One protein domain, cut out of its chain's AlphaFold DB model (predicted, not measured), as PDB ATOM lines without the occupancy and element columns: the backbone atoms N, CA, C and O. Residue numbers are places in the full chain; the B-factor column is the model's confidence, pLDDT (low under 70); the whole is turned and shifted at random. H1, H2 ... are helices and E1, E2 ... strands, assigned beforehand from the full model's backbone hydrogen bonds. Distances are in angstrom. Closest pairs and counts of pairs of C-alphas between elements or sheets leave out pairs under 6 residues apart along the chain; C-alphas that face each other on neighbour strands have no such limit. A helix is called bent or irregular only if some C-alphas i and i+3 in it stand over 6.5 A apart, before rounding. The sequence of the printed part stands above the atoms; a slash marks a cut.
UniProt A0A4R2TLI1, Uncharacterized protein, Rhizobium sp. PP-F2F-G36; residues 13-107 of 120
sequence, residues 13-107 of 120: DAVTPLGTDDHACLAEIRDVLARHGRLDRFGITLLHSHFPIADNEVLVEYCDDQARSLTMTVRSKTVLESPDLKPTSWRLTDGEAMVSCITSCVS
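What this domain is: This is residues 13 to 107 of the 120 residues of an uncharacterized protein of Rhizobium sp. PP-F2F-G36 (UniProt A0A4R2TLI1). The model has two separate parts with an open space between them: the helix H1 on one side, and on the other a small, strongly twisted sheet of four strands with the short helix H2 beside its strands. A long link, residues 36 to 56, joins the two parts, and residues 92 to 97 of the loop between E3 and E4 stick out from the sheet. The printed part has 95 residues, with two named helices and four named strands in the order H1, E1, E2, H2, E3, E4; the sheet runs E2, E1, E4, E3 and is mixed. The class is mixed, helices and strands, with 46 residues, under half, in named elements. The whole is loose, with a radius of gyration of the C-alphas of 15.7 A and spans of 38 by 34 by 33 A.

Where its parts are: H1, residues 20 to 35, begins at C-alpha 20 (321.222, 267.609, 165.883) and is 23.8 A long; it is irregular, but only just, with C-alphas 21 and 24 6.9 A apart. E1, residues 57 to 64, begins at C-alpha 57 (321.803, 237.741, 184.315) and measures 22.2 A. E2, residues 69 to 76, measures 22.0 A. H2, residues 77 to 81, is 8.1 A long. E3, residues 85 to 89, measures 11.9 A. E4, residues 103 to 106, measures 9.9 A and ends at C-alpha 106 (307.461, 243.140, 189.418).

How they stand to each other: E1 and E2 form a hairpin, antiparallel at 154 degrees, with N 60 and O 73 at 2.9 A and N 71 and O 62 at 2.9 A, within hydrogen-bond range. E1 and E4 are parallel at 44 degrees, with N 61 and O 104 at 3.0 A. E3 and E4 form a second hairpin, antiparallel at 147 degrees, with N 88 and O 103 at 3.0 A. E2 and E3 are the edge strands and are apart. E2, H2 and E3 make a split strand-helix-strand unit, two strands of one sheet that are not neighbours, with the helix H2 between them along the chain and E1 and E4 between them in the sheet; its crossover is right-handed. H2 stands at the sheet's level, at a height over the sheet of 0.7 A; the closest C-alphas of E1 and H2 are those of Glu 57 and Lys 77, 5.1 A apart. H1 is not on the sheet, and H1 and H2 are apart. Within hydrogen-bond range are 10 of 12 O i to N i+4 pairs in H1, and in H2 0 of 1, beside 2 of 2 O i to N i+3 pairs.

The domain as a whole: The two C-alphas farthest apart are those of Thr 20 and Glu 81, at 41.6 A. The printed part has no cut. The links H1 to E1, 21 residues, and E3 to E4, 13 residues, are long. Mean pLDDT of the printed part is 83.7; residues 94 to 107 are under 70, and E4 has a mean of 47.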
ATOM      1  N   ASP A  13     329.165 257.632 180.409       91.75
ATOM      2  CA  ASP A  13     330.172 258.691 180.303       91.75
ATOM      3  C   ASP A  13     330.958 258.628 178.980       91.75
ATOM      4  O   ASP A  13     331.629 259.588 178.595       91.75
ATOM      5  N   ALA A  14     330.872 257.504 178.263       92.38
ATOM      6  CA  ALA A  14     331.511 257.272 176.971       92.38
ATOM      7  C   ALA A  14     330.534 257.353 175.783       92.38
ATOM      8  O   ALA A  14     330.955 257.187 174.636       92.38
ATOM      9  N   VAL A  15     329.242 257.593 176.029       93.25
ATOM     10  CA  VAL A  15     328.223 257.702 174.977       93.25
ATOM     11  C   VAL A  15     328.122 259.148 174.503       93.25
ATOM     12  O   VAL A  15     328.013 260.076 175.303       93.25
ATOM     13  N   THR A  16     328.099 259.351 173.185       93.50
ATOM     14  CA  THR A  16     327.808 260.668 172.607       93.50
ATOM     15  C   THR A  16     326.387 261.103 172.991       93.50
ATOM     16  O   THR A  16     325.438 260.368 172.707       93.50
ATOM     17  N   PRO A  17     326.200 262.284 173.608       92.69
ATOM     18  CA  PRO A  17     324.869 262.801 173.911       92.69
ATOM     19  C   PRO A  17     324.025 263.015 172.649       92.69
ATOM     20  O   PRO A  17     324.571 263.221 171.566       92.69
ATOM     21  N   LEU A  18     322.698 263.048 172.814       93.38
ATOM     22  CA  LEU A  18     321.762 263.371 171.732       93.38
ATOM     23  C   LEU A  18     322.160 264.682 171.032       93.38
ATOM     24  O   LEU A  18     322.264 265.728 171.679       93.38
ATOM     25  N   GLY A  19     322.324 264.623 169.712       93.62
ATOM     26  CA  GLY A  19     322.737 265.748 168.880       93.62
ATOM     27  C   GLY A  19     321.732 266.106 167.785       93.62
ATOM     28  O   GLY A  19     320.719 265.438 167.567       93.62
ATOM     29  N   THR A  20     322.018 267.186 167.053       95.69
ATOM     30  CA  THR A  20     321.222 267.609 165.883       95.69
ATOM     31  C   THR A  20     321.181 266.543 164.794       95.69
ATOM     32  O   THR A  20     320.162 266.391 164.124       95.69
ATOM     33  N   ASP A  21     322.253 265.767 164.671       95.00
ATOM     34  CA  ASP A  21     322.418 264.770 163.614       95.00
ATOM     35  C   ASP A  21     321.490 263.556 163.808       95.00
ATOM     36  O   ASP A  21     321.140 262.882 162.842       95.00
ATOM     37  N   ASP A  22     320.984 263.335 165.027       96.56
ATOM     38  CA  ASP A  22     320.015 262.277 165.331       96.56
ATOM     39  C   ASP A  22     318.575 262.651 164.936       96.56
ATOM     40  O   ASP A  22     317.721 261.777 164.778       96.56
ATOM     41  N   HIS A  23     318.267 263.944 164.769       95.31
ATOM     42  CA  HIS A  23     316.882 264.426 164.673       95.31
ATOM     43  C   HIS A  23     316.128 263.850 163.473       95.31
ATOM     44  O   HIS A  23     314.938 263.556 163.590       95.31
ATOM     45  N   ALA A  24     316.807 263.674 162.335       97.38
ATOM     46  CA  ALA A  24     316.204 263.070 161.150       97.38
ATOM     47  C   ALA A  24     315.769 261.621 161.431       97.38
ATOM     48  O   ALA A  24     314.613 261.268 161.202       97.38
ATOM     49  N   CYS A  25     316.651 260.823 162.042       96.50
ATOM     50  CA  CYS A  25     316.351 259.454 162.464       96.50
ATOM     51  C   CYS A  25     315.179 259.414 163.463       96.50
ATOM     52  O   CYS A  25     314.231 258.643 163.300       96.50
ATOM     53  N   LEU A  26     315.185 260.297 164.469       96.44
ATOM     54  CA  LEU A  26     314.112 260.354 165.464       96.44
ATOM     55  C   LEU A  26     312.758 260.751 164.863       96.44
ATOM     56  O   LEU A  26     311.722 260.214 165.266       96.44
ATOM     57  N   ALA A  27     312.753 261.664 163.889       97.50
ATOM     58  CA  ALA A  27     311.549 262.049 163.164       97.50
ATOM     59  C   ALA A  27     310.972 260.867 162.367       97.50
ATOM     60  O   ALA A  27     309.768 260.616 162.428       97.50
ATOM     61  N   GLU A  28     311.822 260.086 161.698       97.75
ATOM     62  CA  GLU A  28     311.395 258.889 160.971       97.75
ATOM     63  C   GLU A  28     310.795 257.825 161.903       97.75
ATOM     64  O   GLU A  28     309.732 257.269 161.605       97.75
ATOM     65  N   ILE A  29     311.409 257.585 163.069       96.38
ATOM     66  CA  ILE A  29     310.876 256.666 164.089       96.38
ATOM     67  C   ILE A  29     309.510 257.148 164.585       96.38
ATOM     68  O   ILE A  29     308.555 256.365 164.640       96.38
ATOM     69  N   ARG A  30     309.378 258.440 164.912       97.44
ATOM     70  CA  ARG A  30     308.096 259.042 165.300       97.44
ATOM     71  C   ARG A  30     307.040 258.801 164.223       97.44
ATOM     72  O   ARG A  30     305.927 258.393 164.549       97.44
ATOM     73  N   ASP A  31     307.369 259.019 162.955       98.19
ATOM     74  CA  ASP A  31     306.426 258.846 161.853       98.19
ATOM     75  C   ASP A  31     306.001 257.383 161.676       98.19
ATOM     76  O   ASP A  31     304.827 257.115 161.411       98.19
ATOM     77  N   VAL A  32     306.902 256.416 161.888       97.06
ATOM     78  CA  VAL A  32     306.549 254.986 161.956       97.06
ATOM     79  C   VAL A  32     305.541 254.738 163.079       97.06
ATOM     80  O   VAL A  32     304.475 254.167 162.839       97.06
ATOM     81  N   LEU A  33     305.834 255.194 164.299       96.88
ATOM     82  CA  LEU A  33     304.942 255.006 165.446       96.88
ATOM     83  C   LEU A  33     303.580 255.683 165.229       96.88
ATOM     84  O   LEU A  33     302.545 255.111 165.582       96.88
ATOM     85  N   ALA A  34     303.559 256.860 164.601       98.06
ATOM     86  CA  ALA A  34     302.343 257.582 164.247       98.06
ATOM     87  C   ALA A  34     301.470 256.785 163.270       98.06
ATOM     88  O   ALA A  34     300.277 256.613 163.528       98.06
ATOM     89  N   ARG A  35     302.060 256.219 162.205       98.44
ATOM     90  CA  ARG A  35     301.338 255.391 161.219       98.44
ATOM     91  C   ARG A  35     300.634 254.184 161.842       98.44
ATOM     92  O   ARG A  35     299.619 253.737 161.318       98.44
ATOM     93  N   HIS A  36     301.140 253.675 162.963       97.94
ATOM     94  CA  HIS A  36     300.549 252.544 163.679       97.94
ATOM     95  C   HIS A  36     299.690 252.940 164.893       97.94
ATOM     96  O   HIS A  36     299.215 252.056 165.612       97.94
ATOM     97  N   GLY A  37     299.490 254.238 165.157       97.69
ATOM     98  CA  GLY A  37     298.770 254.709 166.343       97.69
ATOM     99  C   GLY A  37     299.450 254.257 167.640       97.69
ATOM    100  O   GLY A  37     298.819 253.637 168.502       97.69
ATOM    101  N   ARG A  38     300.771 254.457 167.732       97.81
ATOM    102  CA  ARG A  38     301.619 253.983 168.840       97.81
ATOM    103  C   ARG A  38     302.389 255.081 169.577       97.81
ATOM    104  O   ARG A  38     303.175 254.746 170.458       97.81
ATOM    105  N   LEU A  39     302.138 256.354 169.267       96.69
ATOM    106  CA  LEU A  39     302.825 257.488 169.906       96.69
ATOM    107  C   LEU A  39     302.634 257.528 171.430       96.69
ATOM    108  O   LEU A  39     303.576 257.850 172.141       96.69
ATOM    109  N   ASP A  40     301.471 257.106 171.934       96.38
ATOM    110  CA  ASP A  40     301.185 257.074 173.380       96.38
ATOM    111  C   ASP A  40     301.612 255.759 174.056       96.38
ATOM    112  O   ASP A  40     301.249 255.488 175.202       96.38
ATOM    113  N   ARG A  41     302.313 254.877 173.332       93.19
ATOM    114  CA  ARG A  41     302.629 253.519 173.796       93.19
ATOM    115  C   ARG A  41     304.119 253.222 173.845       93.19
ATOM    116  O   ARG A  41     304.540 252.478 174.727       93.19
ATOM    117  N   PHE A  42     304.886 253.728 172.887       93.50
ATOM    118  CA  PHE A  42     306.303 253.415 172.754       93.50
ATOM    119  C   PHE A  42     307.133 254.683 172.621       93.50
ATOM    120  O   PHE A  42     306.677 255.688 172.082       93.50
ATOM    121  N   GLY A  43     308.372 254.588 173.085       91.06
ATOM    122  CA  GLY A  43     309.384 255.622 172.964       91.06
ATOM    123  C   GLY A  43     310.751 254.993 172.736       91.06
ATOM    124  O   GLY A  43     310.863 253.800 172.455       91.06
ATOM    125  N   ILE A  44     311.781 255.815 172.869       91.69
ATOM    126  CA  ILE A  44     313.179 255.433 172.688       91.69
ATOM    127  C   ILE A  44     313.999 255.909 173.883       91.69
ATOM    128  O   ILE A  44     313.614 256.854 174.572       91.69
ATOM    129  N   THR A  45     315.137 255.264 174.110       90.00
ATOM    130  CA  THR A  45     316.113 255.649 175.130       90.00
ATOM    131  C   THR A  45     317.516 255.589 174.540       90.00
ATOM    132  O   THR A  45     317.761 254.819 173.608       90.00
ATOM    133  N   LEU A  46     318.430 256.400 175.071       91.31
ATOM    134  CA  LEU A  46     319.836 256.362 174.687       91.31
ATOM    135  C   LEU A  46     320.465 255.068 175.212       91.31
ATOM    136  O   LEU A  46     320.382 254.773 176.405       91.31
ATOM    137  N   LEU A  47     321.093 254.295 174.332       90.38
ATOM    138  CA  LEU A  47     321.711 253.026 174.702       90.38
ATOM    139  C   LEU A  47     323.033 253.264 175.438       90.38
ATOM    140  O   LEU A  47     323.943 253.885 174.901       90.38
ATOM    141  N   HIS A  48     323.127 252.737 176.653       89.94
ATOM    142  CA  HIS A  48     324.318 252.751 177.496       89.94
ATOM    143  C   HIS A  48     324.232 251.598 178.503       89.94
ATOM    144  O   HIS A  48     323.161 251.020 178.702       89.94
ATOM    145  N   SER A  49     325.346 251.279 179.151       86.94
ATOM    146  CA  SER A  49     325.363 250.476 180.372       86.94
ATOM    147  C   SER A  49     326.030 251.265 181.497       86.94
ATOM    148  O   SER A  49     326.824 252.151 181.232       86.94
ATOM    149  N   HIS A  50     325.716 250.964 182.755       83.50
ATOM    150  CA  HIS A  50     326.444 251.520 183.908       83.50
ATOM    151  C   HIS A  50     327.426 250.513 184.519       83.50
ATOM    152  O   HIS A  50     328.271 250.869 185.336       83.50
ATOM    153  N   PHE A  51     327.268 249.229 184.192       83.38
ATOM    154  CA  PHE A  51     328.105 248.146 184.699       83.38
ATOM    155  C   PHE A  51     327.935 246.880 183.843       83.38
ATOM    156  O   PHE A  51     326.934 246.729 183.138       83.38
ATOM    157  N   PRO A  52     328.891 245.939 183.887       81.75
ATOM    158  CA  PRO A  52     328.762 244.668 183.183       81.75
ATOM    159  C   PRO A  52     327.566 243.845 183.689       81.75
ATOM    160  O   PRO A  52     327.330 243.772 184.894       81.75
ATOM    161  N   ILE A  53     326.851 243.183 182.775       82.69
ATOM    162  CA  ILE A  53     325.800 242.200 183.085       82.69
ATOM    163  C   ILE A  53     326.200 240.869 182.450       82.69
ATOM    164  O   ILE A  53     326.475 240.811 181.247       82.69
ATOM    165  N   ALA A  54     326.251 239.805 183.250       84.50
ATOM    166  CA  ALA A  54     326.692 238.501 182.775       84.50
ATOM    167  C   ALA A  54     325.648 237.808 181.882       84.50
ATOM    168  O   ALA A  54     324.446 238.081 181.930       84.50
ATOM    169  N   ASP A  55     326.100 236.825 181.102       82.88
ATOM    170  CA  ASP A  55     325.265 236.044 180.180       82.88
ATOM    171  C   ASP A  55     324.059 235.368 180.846       82.88
ATOM    172  O   ASP A  55     323.055 235.105 180.184       82.88
ATOM    173  N   ASN A  56     324.135 235.036 182.133       84.62
ATOM    174  CA  ASN A  56     323.070 234.386 182.902       84.62
ATOM    175  C   ASN A  56     322.234 235.371 183.737       84.62
ATOM    176  O   ASN A  56     321.368 234.938 184.502       84.62
ATOM    177  N   GLU A  57     322.453 236.673 183.565       85.69
ATOM    178  CA  GLU A  57     321.803 237.741 184.315       85.69
ATOM    179  C   GLU A  57     320.864 238.584 183.440       85.69
ATOM    180  O   GLU A  57     320.885 238.536 182.207       85.69
ATOM    181  N   VAL A  58     319.984 239.333 184.099       85.06
ATOM    182  CA  VAL A  58     319.046 240.285 183.505       85.06
ATOM    183  C   VAL A  58     318.815 241.445 184.472       85.06
ATOM    184  O   VAL A  58     318.831 241.260 185.690       85.06
ATOM    185  N   LEU A  59     318.589 242.644 183.939       85.81
ATOM    186  CA  LEU A  59     318.239 243.813 184.737       85.81
ATOM    187  C   LEU A  59     316.724 243.848 184.966       85.81
ATOM    188  O   LEU A  59     315.942 243.738 184.024       85.81
ATOM    189  N   VAL A  60     316.291 243.991 186.215       86.50
ATOM    190  CA  VAL A  60     314.871 244.032 186.590       86.50
ATOM    191  C   VAL A  60     314.586 245.358 187.273       86.50
ATOM    192  O   VAL A  60     315.307 245.740 188.194       86.50
ATOM    193  N   GLU A  61     313.544 246.052 186.819       87.44
ATOM    194  CA  GLU A  61     313.070 247.288 187.435       87.44
ATOM    195  C   GLU A  61     311.995 246.955 188.473       87.44
ATOM    196  O   GLU A  61     311.095 246.146 188.255       87.44
ATOM    197  N   TYR A  62     312.082 247.592 189.626       84.12
ATOM    198  CA  TYR A  62     311.110 247.497 190.697       84.12
ATOM    199  C   TYR A  62     310.518 248.877 190.924       84.12
ATOM    200  O   TYR A  62     311.254 249.850 191.085       84.12
ATOM    201  N   CYS A  63     309.190 248.937 190.950       88.25
ATOM    202  CA  CYS A  63     308.442 250.145 191.244       88.25
ATOM    203  C   CYS A  63     307.820 250.024 192.631       88.25
ATOM    204  O   CYS A  63     307.019 249.120 192.872       88.25
ATOM    205  N   ASP A  64     308.207 250.931 193.524       87.25
ATOM    206  CA  ASP A  64     307.582 251.119 194.828       87.25
ATOM    207  C   ASP A  64     306.803 252.438 194.786       87.25
ATOM    208  O   ASP A  64     307.377 253.532 194.775       87.25
ATOM    209  N   ASP A  65     305.479 252.334 194.695       88.94
ATOM    210  CA  ASP A  65     304.577 253.475 194.555       88.94
ATOM    211  C   ASP A  65     304.436 254.276 195.857       88.94
ATOM    212  O   ASP A  65     304.331 255.505 195.811       88.94
ATOM    213  N   GLN A  66     304.501 253.600 197.006       88.94
ATOM    214  CA  GLN A  66     304.463 254.212 198.332       88.94
ATOM    215  C   GLN A  66     305.725 255.035 198.583       88.94
ATOM    216  O   GLN A  66     305.645 256.197 198.986       88.94
ATOM    217  N   ALA A  67     306.893 254.454 198.301       91.12
ATOM    218  CA  ALA A  67     308.174 255.141 198.421       91.12
ATOM    219  C   ALA A  67     308.455 256.093 197.245       91.12
ATOM    220  O   ALA A  67     309.376 256.905 197.325       91.12
ATOM    221  N   ARG A  68     307.664 256.010 196.165       91.69
ATOM    222  CA  ARG A  68     307.853 256.730 194.896       91.69
ATOM    223  C   ARG A  68     309.257 256.537 194.323       91.69
ATOM    224  O   ARG A  68     309.892 257.500 193.887       91.69
ATOM    225  N   SER A  69     309.739 255.301 194.330       88.00
ATOM    226  CA  SER A  69     311.064 254.949 193.833       88.00
ATOM    227  C   SER A  69     310.982 253.937 192.691       88.00
ATOM    228  O   SER A  69     310.112 253.066 192.647       88.00
ATOM    229  N   LEU A  70     311.919 254.074 191.756       84.75
ATOM    230  CA  LEU A  70     312.235 253.062 190.758       84.75
ATOM    231  C   LEU A  70     313.645 252.570 191.052       84.75
ATOM    232  O   LEU A  70     314.569 253.374 191.173       84.75
ATOM    233  N   THR A  71     313.807 251.261 191.207       86.56
ATOM    234  CA  THR A  71     315.112 250.637 191.453       86.56
ATOM    235  C   THR A  71     315.385 249.600 190.383       86.56
ATOM    236  O   THR A  71     314.523 248.775 190.099       86.56
ATOM    237  N   MET A  72     316.590 249.600 189.821       85.25
ATOM    238  CA  MET A  72     317.030 248.558 188.899       85.25
ATOM    239  C   MET A  72     318.038 247.647 189.592       85.25
ATOM    240  O   MET A  72     319.005 248.124 190.182       85.25
ATOM    241  N   THR A  73     317.828 246.336 189.495       87.12
ATOM    242  CA  THR A  73     318.693 245.339 190.136       87.12
ATOM    243  C   THR A  73     319.014 244.210 189.169       87.12
ATOM    244  O   THR A  73     318.139 243.726 188.447       87.12
ATOM    245  N   VAL A  74     320.266 243.755 189.180       88.25
ATOM    246  CA  VAL A  74     320.703 242.575 188.425       88.25
ATOM    247  C   VAL A  74     320.161 241.314 189.089       88.25
ATOM    248  O   VAL A  74     320.289 241.121 190.298       88.25
ATOM    249  N   ARG A  75     319.530 240.445 188.303       89.12
ATOM    250  CA  ARG A  75     318.956 239.173 188.749       89.12
ATOM    251  C   ARG A  75     319.405 238.044 187.831       89.12
ATOM    252  O   ARG A  75     319.632 238.255 186.647       89.12
ATOM    253  N   SER A  76     319.449 236.822 188.358       90.12
ATOM    254  CA  SER A  76     319.529 235.619 187.520       90.12
ATOM    255  C   SER A  76     318.338 235.559 186.564       90.12
ATOM    256  O   SER A  76     317.207 235.855 186.957       90.12
ATOM    257  N   LYS A  77     318.567 235.091 185.336       85.94
ATOM    258  CA  LYS A  77     317.522 234.890 184.322       85.94
ATOM    259  C   LYS A  77     316.411 233.932 184.721       85.94
ATOM    260  O   LYS A  77     315.348 233.989 184.115       85.94
ATOM    261  N   THR A  78     316.606 233.104 185.744       87.81
ATOM    262  CA  THR A  78     315.521 232.282 186.303       87.81
ATOM    263  C   THR A  78     314.343 233.132 186.788       87.81
ATOM    264  O   THR A  78     313.218 232.652 186.830       87.81
ATOM    265  N   VAL A  79     314.561 234.423 187.088       84.88
ATOM    266  CA  VAL A  79     313.479 235.359 187.422       84.88
ATOM    267  C   VAL A  79     312.446 235.477 186.296       84.88
ATOM    268  O   VAL A  79     311.276 235.669 186.600       84.88
ATOM    269  N   LEU A  80     312.851 235.299 185.029       83.06
ATOM    270  CA  LEU A  80     311.998 235.412 183.835       83.06
ATOM    271  C   LEU A  80     310.860 234.379 183.790       83.06
ATOM    272  O   LEU A  80     309.924 234.539 183.013       83.06
ATOM    273  N   GLU A  81     310.924 233.340 184.621       84.00
ATOM    274  CA  GLU A  81     309.851 232.354 184.789       84.00
ATOM    275  C   GLU A  81     308.678 232.897 185.626       84.00
ATOM    276  O   GLU A  81     307.601 232.300 185.655       84.00
ATOM    277  N   SER A  82     308.863 234.032 186.311       84.38
ATOM    278  CA  SER A  82     307.816 234.662 187.112       84.38
ATOM    279  C   SER A  82     306.706 235.244 186.223       84.38
ATOM    280  O   SER A  82     306.991 236.055 185.336       84.38
ATOM    281  N   PRO A  83     305.425 234.924 186.495       79.75
ATOM    282  CA  PRO A  83     304.293 235.487 185.759       79.75
ATOM    283  C   PRO A  83     304.042 236.971 186.073       79.75
ATOM    284  O   PRO A  83     303.241 237.608 185.393       79.75
ATOM    285  N   ASP A  84     304.701 237.519 187.097       82.69
ATOM    286  CA  ASP A  84     304.513 238.901 187.544       82.69
ATOM    287  C   ASP A  84     305.430 239.891 186.816       82.69
ATOM    288  O   ASP A  84     305.301 241.101 187.004       82.69
ATOM    289  N   LEU A  85     306.344 239.392 185.978       81.69
ATOM    290  CA  LEU A  85     307.251 240.205 185.179       81.69
ATOM    291  C   LEU A  85     306.583 240.708 183.902       81.69
ATOM    292  O   LEU A  85     306.003 239.950 183.125       81.69
ATOM    293  N   LYS A  86     306.733 242.006 183.639       82.31
ATOM    294  CA  LYS A  86     306.227 242.640 182.415       82.31
ATOM    295  C   LYS A  86     307.365 243.181 181.563       82.31
ATOM    296  O   LYS A  86     308.058 244.062 182.056       82.31
ATOM    297  N   PRO A  87     307.528 242.760 180.301       82.12
ATOM    298  CA  PRO A  87     308.540 243.335 179.425       82.12
ATOM    299  C   PRO A  87     308.255 244.811 179.148       82.12
ATOM    300  O   PRO A  87     307.148 245.166 178.742       82.12
ATOM    301  N   THR A  88     309.260 245.655 179.369       83.50
ATOM    302  CA  THR A  88     309.144 247.119 179.217       83.50
ATOM    303  C   THR A  88     310.245 247.743 178.364       83.50
ATOM    304  O   THR A  88     310.083 248.873 177.913       83.50
ATOM    305  N   SER A  89     311.325 247.009 178.087       82.56
ATOM    306  CA  SER A  89     312.437 247.464 177.251       82.56
ATOM    307  C   SER A  89     312.866 246.365 176.280       82.56
ATOM    308  O   SER A  89     312.814 245.174 176.620       82.56
ATOM    309  N   TRP A  90     313.267 246.780 175.076       81.56
ATOM    310  CA  TRP A  90     313.748 245.930 173.989       81.56
ATOM    311  C   TRP A  90     314.893 246.637 173.255       81.56
ATOM    312  O   TRP A  90     314.816 247.838 172.996       81.56
ATOM    313  N   ARG A  91     315.937 245.889 172.890       81.31
ATOM    314  CA  ARG A  91     317.057 246.354 172.069       81.31
ATOM    315  C   ARG A  91     316.782 245.902 170.646       81.31
ATOM    316  O   ARG A  91     316.557 244.717 170.407       81.31
ATOM    317  N   LEU A  92     316.810 246.852 169.722       80.19
ATOM    318  CA  LEU A  92     316.699 246.578 168.296       80.19
ATOM    319  C   LEU A  92     318.102 246.242 167.776       80.19
ATOM    320  O   LEU A  92     319.014 247.057 167.898       80.19
ATOM    321  N   THR A  93     318.284 245.033 167.256       74.50
ATOM    322  CA  THR A  93     319.537 244.559 166.647       74.50
ATOM    323  C   THR A  93     319.261 244.067 165.232       74.50
ATOM    324  O   THR A  93     318.114 243.759 164.904       74.50
ATOM    325  N   ASP A  94     320.298 243.946 164.406       68.62
ATOM    326  CA  ASP A  94     320.165 243.349 163.076       68.62
ATOM    327  C   ASP A  94     319.591 241.920 163.180       68.62
ATOM    328  O   ASP A  94     320.089 241.096 163.951       68.62
ATOM    329  N   GLY A  95     318.521 241.628 162.429       67.12
ATOM    330  CA  GLY A  95     317.790 240.355 162.493       67.12
ATOM    331  C   GLY A  95     316.349 240.498 163.002       67.12
ATOM    332  O   GLY A  95     315.616 241.381 162.556       67.12
ATOM    333  N   GLU A  96     315.898 239.599 163.885       54.47
ATOM    334  CA  GLU A  96     314.549 239.698 164.461       54.47
ATOM    335  C   GLU A  96     314.423 240.954 165.334       54.47
ATOM    336  O   GLU A  96     315.179 241.144 166.284       54.47
ATOM    337  N   ALA A  97     313.409 241.783 165.058       48.41
ATOM    338  CA  ALA A  97     313.157 243.056 165.742       48.41
ATOM    339  C   ALA A  97     312.886 242.936 167.259       48.41
ATOM    340  O   ALA A  97     312.716 243.947 167.939       48.41
ATOM    341  N   MET A  98     312.795 241.717 167.794       50.66
ATOM    342  CA  MET A  98     312.403 241.428 169.168       50.66
ATOM    343  C   MET A  98     313.407 240.484 169.827       50.66
ATOM    344  O   MET A  98     313.133 239.300 170.021       50.66
ATOM    345  N   VAL A  99     314.554 241.009 170.257       46.97
ATOM    346  CA  VAL A  99     315.325 240.306 171.286       46.97
ATOM    347  C   VAL A  99     314.573 240.502 172.604       46.97
ATOM    348  O   VAL A  99     314.372 241.620 173.073       46.97
ATOM    349  N   SER A 100     314.049 239.392 173.117       48.91
ATOM    350  CA  SER A 100     313.197 239.266 174.302       48.91
ATOM    351  C   SER A 100     313.510 240.208 175.478       48.91
ATOM    352  O   SER A 100     314.666 240.486 175.768       48.91
ATOM    353  N   CYS A 101     312.432 240.571 176.190       36.62
ATOM    354  CA  CYS A 101     312.321 241.238 177.493       36.62
ATOM    355  C   CYS A 101     313.629 241.539 178.242       36.62
ATOM    356  O   CYS A 101     314.278 240.638 178.771       36.62
ATOM    357  N   ILE A 102     313.936 242.828 178.372       55.41
ATOM    358  CA  ILE A 102     315.235 243.314 178.858       55.41
ATOM    359  C   ILE A 102     315.132 243.983 180.227       55.41
ATOM    360  O   ILE A 102     316.101 244.058 180.980       55.41
ATOM    361  N   THR A 103     313.940 244.455 180.563       48.00
ATOM    362  CA  THR A 103     313.613 244.971 181.882       48.00
ATOM    363  C   THR A 103     312.182 244.593 182.175       48.00
ATOM    364  O   THR A 103     311.292 244.720 181.324       48.00
ATOM    365  N   SER A 104     311.982 244.043 183.363       50.50
ATOM    366  CA  SER A 104     310.679 243.616 183.827       50.50
ATOM    367  C   SER A 104     310.289 244.348 185.088       50.50
ATOM    368  O   SER A 104     311.115 244.455 185.982       50.50
ATOM    369  N   CYS A 105     309.043 244.809 185.160       41.62
ATOM    370  CA  CYS A 105     308.461 245.327 186.395       41.62
ATOM    371  C   CYS A 105     307.847 244.171 187.188       41.62
ATOM    372  O   CYS A 105     307.040 243.438 186.616       41.62
ATOM    373  N   VAL A 106     308.177 244.030 188.478       47.28
ATOM    374  CA  VAL A 106     307.461 243.140 189.418       47.28
ATOM    375  C   VAL A 106     306.455 243.962 190.215       47.28
ATOM    376  O   VAL A 106     306.823 244.976 190.799       47.28
ATOM    377  N   SER A 107     305.196 243.524 190.277       45.75
ATOM    378  CA  SER A 107     304.205 244.103 191.190       45.75
ATOM    379  C   SER A 107     304.122 243.296 192.485       45.75
ATOM    380  O   SER A 107     303.759 242.123 192.444       45.75
TER     381      SER A 107